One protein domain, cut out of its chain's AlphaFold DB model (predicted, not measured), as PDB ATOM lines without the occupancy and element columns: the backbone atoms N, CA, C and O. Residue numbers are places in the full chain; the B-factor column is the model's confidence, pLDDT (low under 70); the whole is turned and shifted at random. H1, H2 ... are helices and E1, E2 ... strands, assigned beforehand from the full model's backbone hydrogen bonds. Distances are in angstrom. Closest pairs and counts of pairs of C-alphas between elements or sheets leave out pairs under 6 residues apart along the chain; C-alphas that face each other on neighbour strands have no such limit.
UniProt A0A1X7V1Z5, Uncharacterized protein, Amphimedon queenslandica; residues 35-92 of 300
ATOM      1  N   CYS A  35     249.264 269.608 257.142       89.00
ATOM      2  CA  CYS A  35     248.595 268.325 257.067       89.00
ATOM      3  C   CYS A  35     247.217 268.529 256.458       89.00
ATOM      4  O   CYS A  35     246.536 269.498 256.801       89.00
ATOM      5  N   THR A  36     246.805 267.607 255.602       90.19
ATOM      6  CA  THR A  36     245.415 267.501 255.172       90.19
ATOM      7  C   THR A  36     244.721 266.582 256.165       90.19
ATOM      8  O   THR A  36     245.149 265.445 256.380       90.19
ATOM      9  N   VAL A  37     243.701 267.105 256.838       90.62
ATOM     10  CA  VAL A  37     242.949 266.402 257.875       90.62
ATOM     11  C   VAL A  37     241.500 266.226 257.452       90.62
ATOM     12  O   VAL A  37     240.875 267.150 256.931       90.62
ATOM     13  N   GLN A  38     240.952 265.047 257.704       90.94
ATOM     14  CA  GLN A  38     239.552 264.736 257.484       90.94
ATOM     15  C   GLN A  38     238.788 264.907 258.797       90.94
ATOM     16  O   GLN A  38     239.124 264.311 259.820       90.94
ATOM     17  N   PHE A  39     237.753 265.736 258.773       89.31
ATOM     18  CA  PHE A  39     236.835 265.927 259.885       89.31
ATOM     19  C   PHE A  39     235.488 265.291 259.555       89.31
ATOM     20  O   PHE A  39     234.845 265.671 258.573       89.31
ATOM     21  N   THR A  40     235.053 264.367 260.405       87.00
ATOM     22  CA  THR A  40     233.727 263.751 260.330       87.00
ATOM     23  C   THR A  40     232.790 264.479 261.280       87.00
ATOM     24  O   THR A  40     233.022 264.534 262.489       87.00
ATOM     25  N   LYS A  41     231.731 265.067 260.733       85.75
ATOM     26  CA  LYS A  41     230.671 265.713 261.508       85.75
ATOM     27  C   LYS A  41     229.740 264.675 262.148       85.75
ATOM     28  O   LYS A  41     229.688 263.520 261.737       85.75
ATOM     29  N   ASN A  42     228.933 265.126 263.109       83.50
ATOM     30  CA  ASN A  42     227.930 264.298 263.795       83.50
ATOM     31  C   ASN A  42     226.845 263.739 262.855       83.50
ATOM     32  O   ASN A  42     226.190 262.763 263.197       83.50
ATOM     33  N   ASP A  43     226.647 264.361 261.691       85.12
ATOM     34  CA  ASP A  43     225.731 263.910 260.636       85.12
ATOM     35  C   ASP A  43     226.343 262.811 259.737       85.12
ATOM     36  O   ASP A  43     225.703 262.366 258.788       85.12
ATOM     37  N   GLY A  44     227.577 262.376 260.020       82.25
ATOM     38  CA  GLY A  44     228.314 261.391 259.228       82.25
ATOM     39  C   GLY A  44     228.993 261.966 257.983       82.25
ATOM     40  O   GLY A  44     229.680 261.232 257.275       82.25
ATOM     41  N   THR A  45     228.853 263.268 257.704       88.56
ATOM     42  CA  THR A  45     229.522 263.893 256.557       88.56
ATOM     43  C   THR A  45     230.995 264.162 256.855       88.56
ATOM     44  O   THR A  45     231.359 264.669 257.919       88.56
ATOM     45  N   THR A  46     231.864 263.852 255.894       88.25
ATOM     46  CA  THR A  46     233.307 264.100 255.987       88.25
ATOM     47  C   THR A  46     233.695 265.339 255.191       88.25
ATOM     48  O   THR A  46     233.285 265.500 254.040       88.25
ATOM     49  N   LYS A  47     234.515 266.214 255.778       88.56
ATOM     50  CA  LYS A  47     235.131 267.354 255.088       88.56
ATOM     51  C   LYS A  47     236.632 267.375 255.319       88.56
ATOM     52  O   LYS A  47     237.092 267.142 256.432       88.56
ATOM     53  N   GLU A  48     237.371 267.700 254.271       91.00
ATOM     54  CA  GLU A  48     238.824 267.824 254.312       91.00
ATOM     55  C   GLU A  48     239.244 269.266 254.563       91.00
ATOM     56  O   GLU A  48     238.600 270.218 254.108       91.00
ATOM     57  N   TYR A  49     240.326 269.423 255.317       88.69
ATOM     58  CA  TYR A  49     240.872 270.716 255.676       88.69
ATOM     59  C   TYR A  49     242.389 270.681 255.735       88.69
ATOM     60  O   TYR A  49     242.980 269.731 256.237       88.69
ATOM     61  N   ASP A  50     243.011 271.790 255.355       90.06
ATOM     62  CA  ASP A  50     244.435 271.986 255.580       90.06
ATOM     63  C   ASP A  50     244.676 272.609 256.952       90.06
ATOM     64  O   ASP A  50     244.246 273.731 257.249       90.06
ATOM     65  N   ALA A  51     245.410 271.893 257.792       88.38
ATOM     66  CA  ALA A  51     245.784 272.325 259.126       88.38
ATOM     67  C   ALA A  51     247.306 272.326 259.285       88.38
ATOM     68  O   ALA A  51     248.026 271.505 258.726       88.38
ATOM     69  N   ARG A  52     247.826 273.252 260.092       89.69
ATOM     70  CA  ARG A  52     249.209 273.160 260.573       89.69
ATOM     71  C   ARG A  52     249.276 272.163 261.723       89.69
ATOM     72  O   ARG A  52     248.401 272.191 262.588       89.69
ATOM     73  N   SER A  53     250.366 271.404 261.814       88.38
ATOM     74  CA  SER A  53     250.653 270.485 262.928       88.38
ATOM     75  C   SER A  53     250.539 271.159 264.300       88.38
ATOM     76  O   SER A  53     250.105 270.550 265.267       88.38
ATOM     77  N   SER A  54     250.837 272.460 264.387       88.12
ATOM     78  CA  SER A  54     250.695 273.257 265.611       88.12
ATOM     79  C   SER A  54     249.256 273.384 266.128       88.12
ATOM     80  O   SER A  54     249.064 273.727 267.295       88.12
ATOM     81  N   TYR A  55     248.257 273.177 265.268       89.19
ATOM     82  CA  TYR A  55     246.832 273.208 265.614       89.19
ATOM     83  C   TYR A  55     246.270 271.828 265.946       89.19
ATOM     84  O   TYR A  55     245.088 271.725 266.277       89.19
ATOM     85  N   LEU A  56     247.105 270.799 265.876       89.19
ATOM     86  CA  LEU A  56     246.754 269.434 266.210       89.19
ATOM     87  C   LEU A  56     247.379 269.088 267.564       89.19
ATOM     88  O   LEU A  56     248.460 269.578 267.909       89.19
ATOM     89  N   GLU A  57     246.681 268.269 268.337       90.31
ATOM     90  CA  GLU A  57     247.125 267.686 269.606       90.31
ATOM     91  C   GLU A  57     246.766 266.200 269.622       90.31
ATOM     92  O   GLU A  57     245.880 265.761 268.893       90.31
ATOM     93  N   THR A  58     247.466 265.405 270.421       87.12
ATOM     94  CA  THR A  58     247.067 264.015 270.663       87.12
ATOM     95  C   THR A  58     245.801 263.976 271.524       87.12
ATOM     96  O   THR A  58     245.397 264.987 272.105       87.12
ATOM     97  N   GLU A  59     245.177 262.807 271.658       83.25
ATOM     98  CA  GLU A  59     244.026 262.616 272.558       83.25
ATOM     99  C   GLU A  59     244.345 263.008 274.014       83.25
ATOM    100  O   GLU A  59     243.488 263.523 274.732       83.25
ATOM    101  N   ASN A  60     245.612 262.872 274.415       83.88
ATOM    102  CA  ASN A  60     246.116 263.250 275.736       83.88
ATOM    103  C   ASN A  60     246.358 264.767 275.889       83.88
ATOM    104  O   ASN A  60     246.758 265.225 276.961       83.88
ATOM    105  N   GLY A  61     246.136 265.559 274.834       81.25
ATOM    106  CA  GLY A  61     246.410 266.998 274.810       81.25
ATOM    107  C   GLY A  61     247.894 267.346 274.672       81.25
ATOM    108  O   GLY A  61     248.291 268.480 274.947       81.25
ATOM    109  N   GLU A  62     248.730 266.387 274.270       84.81
ATOM    110  CA  GLU A  62     250.145 266.632 274.000       84.81
ATOM    111  C   GLU A  62     250.341 267.158 272.576       84.81
ATOM    112  O   GLU A  62     249.498 266.991 271.693       84.81
ATOM    113  N   LYS A  63     251.479 267.815 272.333       84.88
ATOM    114  CA  LYS A  63     251.835 268.243 270.977       84.88
ATOM    115  C   LYS A  63     252.060 267.012 270.107       84.88
ATOM    116  O   LYS A  63     252.825 266.131 270.483       84.88
ATOM    117  N   VAL A  64     251.453 267.013 268.927       86.50
ATOM    118  CA  VAL A  64     251.593 265.934 267.947       86.50
ATOM    119  C   VAL A  64     253.050 265.824 267.499       86.50
ATOM    120  O   VAL A  64     253.678 266.822 267.123       86.50
ATOM    121  N   THR A  65     253.596 264.615 267.561       84.62
ATOM    122  CA  THR A  65     254.944 264.302 267.079       84.62
ATOM    123  C   THR A  65     254.924 263.929 265.595       84.62
ATOM    124  O   THR A  65     253.871 263.701 265.005       84.62
ATOM    125  N   LEU A  66     256.098 263.823 264.961       82.19
ATOM    126  CA  LEU A  66     256.177 263.293 263.594       82.19
ATOM    127  C   LEU A  66     255.588 261.881 263.511       82.19
ATOM    128  O   LEU A  66     254.870 261.575 262.569       82.19
ATOM    129  N   LYS A  67     255.842 261.038 264.517       82.94
ATOM    130  CA  LYS A  67     255.294 259.683 264.548       82.94
ATOM    131  C   LYS A  67     253.766 259.714 264.516       82.94
ATOM    132  O   LYS A  67     253.166 258.953 263.772       82.94
ATOM    133  N   ASP A  68     253.160 260.630 265.259       82.75
ATOM    134  CA  ASP A  68     251.707 260.772 265.294       82.75
ATOM    135  C   ASP A  68     251.164 261.307 263.962       82.75
ATOM    136  O   ASP A  68     250.154 260.823 263.489       82.75
ATOM    137  N   LEU A  69     251.854 262.229 263.287       83.69
ATOM    138  CA  LEU A  69     251.409 262.721 261.973       83.69
ATOM    139  C   LEU A  69     251.476 261.665 260.860       83.69
ATOM    140  O   LEU A  69     250.663 261.708 259.943       83.69
ATOM    141  N   PHE A  70     252.456 260.757 260.909       79.94
ATOM    142  CA  PHE A  70     252.672 259.750 259.861       79.94
ATOM    143  C   PHE A  70     252.029 258.390 260.165       79.94
ATOM    144  O   PHE A  70     251.725 257.642 259.240       79.94
ATOM    145  N   TYR A  71     251.847 258.052 261.444       77.88
ATOM    146  CA  TYR A  71     251.356 256.742 261.889       77.88
ATOM    147  C   TYR A  71     250.161 256.831 262.847       77.88
ATOM    148  O   TYR A  71     249.503 255.822 263.092       77.88
ATOM    149  N   GLY A  72     249.890 258.006 263.415       67.25
ATOM    150  CA  GLY A  72     248.752 258.263 264.290       67.25
ATOM    151  C   GLY A  72     247.585 258.816 263.485       67.25
ATOM    152  O   GLY A  72     247.454 260.021 263.295       67.25
ATOM    153  N   SER A  73     246.710 257.931 263.015       71.44
ATOM    154  CA  SER A  73     245.580 258.349 262.187       71.44
ATOM    155  C   SER A  73     244.627 259.289 262.923       71.44
ATOM    156  O   SER A  73     244.041 260.122 262.260       71.44
ATOM    157  N   ASN A  74     244.516 259.231 264.255       79.75
ATOM    158  CA  ASN A  74     243.571 260.046 265.025       79.75
ATOM    159  C   ASN A  74     244.285 261.138 265.831       79.75
ATOM    160  O   ASN A  74     245.103 260.849 266.707       79.75
ATOM    161  N   VAL A  75     243.938 262.399 265.570       88.19
ATOM    162  CA  VAL A  75     244.430 263.562 266.324       88.19
ATOM    163  C   VAL A  75     243.291 264.536 266.620       88.19
ATOM    164  O   VAL A  75     242.231 264.503 266.003       88.19
ATOM    165  N   ILE A  76     243.498 265.429 267.579       89.44
ATOM    166  CA  ILE A  76     242.522 266.432 267.997       89.44
ATOM    167  C   ILE A  76     242.861 267.780 267.367       89.44
ATOM    168  O   ILE A  76     243.923 268.357 267.606       89.44
ATOM    169  N   TRP A  77     241.919 268.350 266.623       90.94
ATOM    170  CA  TRP A  77     242.025 269.707 266.110       90.94
ATOM    171  C   TRP A  77     241.610 270.727 267.174       90.94
ATOM    172  O   TRP A  77     240.426 271.007 267.393       90.94
ATOM    173  N   LYS A  78     242.599 271.335 267.834       86.38
ATOM    174  CA  LYS A  78     242.353 272.286 268.928       86.38
ATOM    175  C   LYS A  78     241.805 273.631 268.463       86.38
ATOM    176  O   LYS A  78     240.969 274.214 269.143       86.38
ATOM    177  N   ALA A  79     242.251 274.114 267.301       77.62
ATOM    178  CA  ALA A  79     241.908 275.454 266.821       77.62
ATOM    179  C   ALA A  79     240.430 275.593 266.419       77.62
ATOM    180  O   ALA A  79     239.936 276.710 266.339       77.62
ATOM    181  N   ARG A  80     239.733 274.472 266.182       72.50
ATOM    182  CA  ARG A  80     238.339 274.451 265.724       72.50
ATOM    183  C   ARG A  80     237.355 273.855 266.739       72.50
ATOM    184  O   ARG A  80     236.223 273.610 266.370       72.50
ATOM    185  N   GLY A  81     237.757 273.648 267.999       74.12
ATOM    186  CA  GLY A  81     236.843 273.163 269.048       74.12
ATOM    187  C   GLY A  81     237.060 271.721 269.517       74.12
ATOM    188  O   GLY A  81     236.097 271.044 269.849       74.12
ATOM    189  N   ARG A  82     238.317 271.255 269.591       82.12
ATOM    190  CA  ARG A  82     238.694 269.895 270.041       82.12
ATOM    191  C   ARG A  82     237.909 268.792 269.323       82.12
ATOM    192  O   ARG A  82     237.303 267.924 269.943       82.12
ATOM    193  N   HIS A  83     237.957 268.831 267.999       86.00
ATOM    194  CA  HIS A  83     237.359 267.800 267.163       86.00
ATOM    195  C   HIS A  83     238.360 266.695 266.856       86.00
ATOM    196  O   HIS A  83     239.505 266.997 266.527       86.00
ATOM    197  N   ALA A  84     237.928 265.435 266.927       87.31
ATOM    198  CA  ALA A  84     238.705 264.328 266.391       87.31
ATOM    199  C   ALA A  84     238.774 264.455 264.866       87.31
ATOM    200  O   ALA A  84     237.754 264.652 264.199       87.31
ATOM    201  N   VAL A  85     239.984 264.395 264.330       89.19
ATOM    202  CA  VAL A  85     240.259 264.453 262.900       89.19
ATOM    203  C   VAL A  85     241.244 263.364 262.524       89.19
ATOM    204  O   VAL A  85     242.094 262.978 263.331       89.19
ATOM    205  N   VAL A  86     241.129 262.904 261.283       88.69
ATOM    206  CA  VAL A  86     242.032 261.910 260.723       88.69
ATOM    207  C   VAL A  86     243.102 262.587 259.883       88.69
ATOM    208  O   VAL A  86     242.770 263.383 259.008       88.69
ATOM    209  N   VAL A  87     244.382 262.314 260.144       88.88
ATOM    210  CA  VAL A  87     245.465 262.826 259.289       88.88
ATOM    211  C   VAL A  87     245.534 261.979 258.022       88.88
ATOM    212  O   VAL A  87     245.761 260.775 258.097       88.88
ATOM    213  N   MET A  88     245.334 262.615 256.868       87.19
ATOM    214  CA  MET A  88     245.337 261.956 255.558       87.19
ATOM    215  C   MET A  88     246.705 262.073 254.893       87.19
ATOM    216  O   MET A  88     247.298 261.084 254.475       87.19
ATOM    217  N   GLU A  89     247.224 263.299 254.827       85.12
ATOM    218  CA  GLU A  89     248.503 263.600 254.193       85.12
ATOM    219  C   GLU A  89     249.284 264.633 254.998       85.12
ATOM    220  O   GLU A  89     248.719 265.497 255.671       85.12
ATOM    221  N   THR A  90     250.609 264.572 254.894       87.62
ATOM    222  CA  THR A  90     251.528 265.498 255.559       87.62
ATOM    223  C   THR A  90     252.439 266.165 254.538       87.62
ATOM    224  O   THR A  90     253.128 265.502 253.766       87.62
ATOM    225  N   HIS A  91     252.513 267.487 254.600       82.81
ATOM    226  CA  HIS A  91     253.185 268.357 253.650       82.81
ATOM    227  C   HIS A  91     254.218 269.238 254.359       82.81
ATOM    228  O   HIS A  91     253.994 269.767 255.449       82.81
ATOM    229  N   ARG A  92     255.375 269.458 253.724       81.19
ATOM    230  CA  ARG A  92     256.394 270.400 254.240       81.19
ATOM    231  C   ARG A  92     256.034 271.866 253.982       81.19
ATOM    232  O   ARG A  92     256.531 272.755 254.665       81.19
TER     233      ARG A  92
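What this domain is: This is residues 35 to 92 of the 300 residues of an uncharacterized protein of Amphimedon queenslandica (UniProt A0A1X7V1Z5). A strongly twisted and curled sheet of four strands is built from two hairpins, E1 with E2 and E3 with E4, set side by side through E1 and E4, and one short helix, H1, packs on it beside the strands near E4. The turn of the E1 and E2 hairpin, around Asp 43, lies at one end of the long axis, and H1 lies toward the other. The printed part has 58 residues, with four named strands and one named helix in the chain order E1, E2, H1, E3, E4; the sheet's order is E2, E1, E4, E3, antiparallel throughout, and the class is mostly strand. The whole is compact, with a radius of gyration of the C-alphas of 10.3 A and spans of 30 by 22 by 17 A.

How they stand to each other: In the sheet, the inner strands E1, residues 35 to 40, and E4, residues 83 to 91, are antiparallel neighbours at 150 degrees between their directions; N 38 and O 86 are within hydrogen-bond range at 2.8 A, and N 86 and O 38 at 2.9 A. The edge strand E2, residues 46 to 52, forms a hairpin with E1 at 147 degrees, with N 37 and O 49 at 2.8 A and N 47 and O 39 at 2.9 A. The other edge strand, E3, residues 74 to 77, forms an antiparallel hairpin with E4, with N 75 and O 85 at 3.0 A. E4 bends by 70 degrees at residue 88. E2 and E3 are only just apart, their closest C-alphas 8.4 A from each other. H1, residues 66 to 71, is on the sheet at a height over the sheet of 7.6 A. It is over none of the strands, but only just: 2 of its 6 C-alphas fall on E4. The closest C-alphas of H1 and E4 are those of Leu 69 and Val 87, 6.5 A apart. In H1 every O i to N i+4 pair is within hydrogen-bond range.

Where its parts are: E1 begins at C-alpha 35, at (248.595, 268.325, 257.067), and measures 15.9 A from first to last C-alpha; E2 measures 18.9 A. H1 begins at C-alpha 66, at (256.177, 263.293, 263.594), and spans 8.3 A. E3 spans 9.8 A. E4, the longest strand, spans 20.8 A and ends at C-alpha 91, at (253.185, 268.357, 253.650).

The domain as a whole: The two C-alphas farthest apart, those of Asp 43 and Arg 92, are 32.0 A from each other. The printed part has no cut. The link from E2 to H1, residues 53 to 65, is long; the other links are tight. The mean pLDDT of the printed part is 85.2, and residue 72 is under 70.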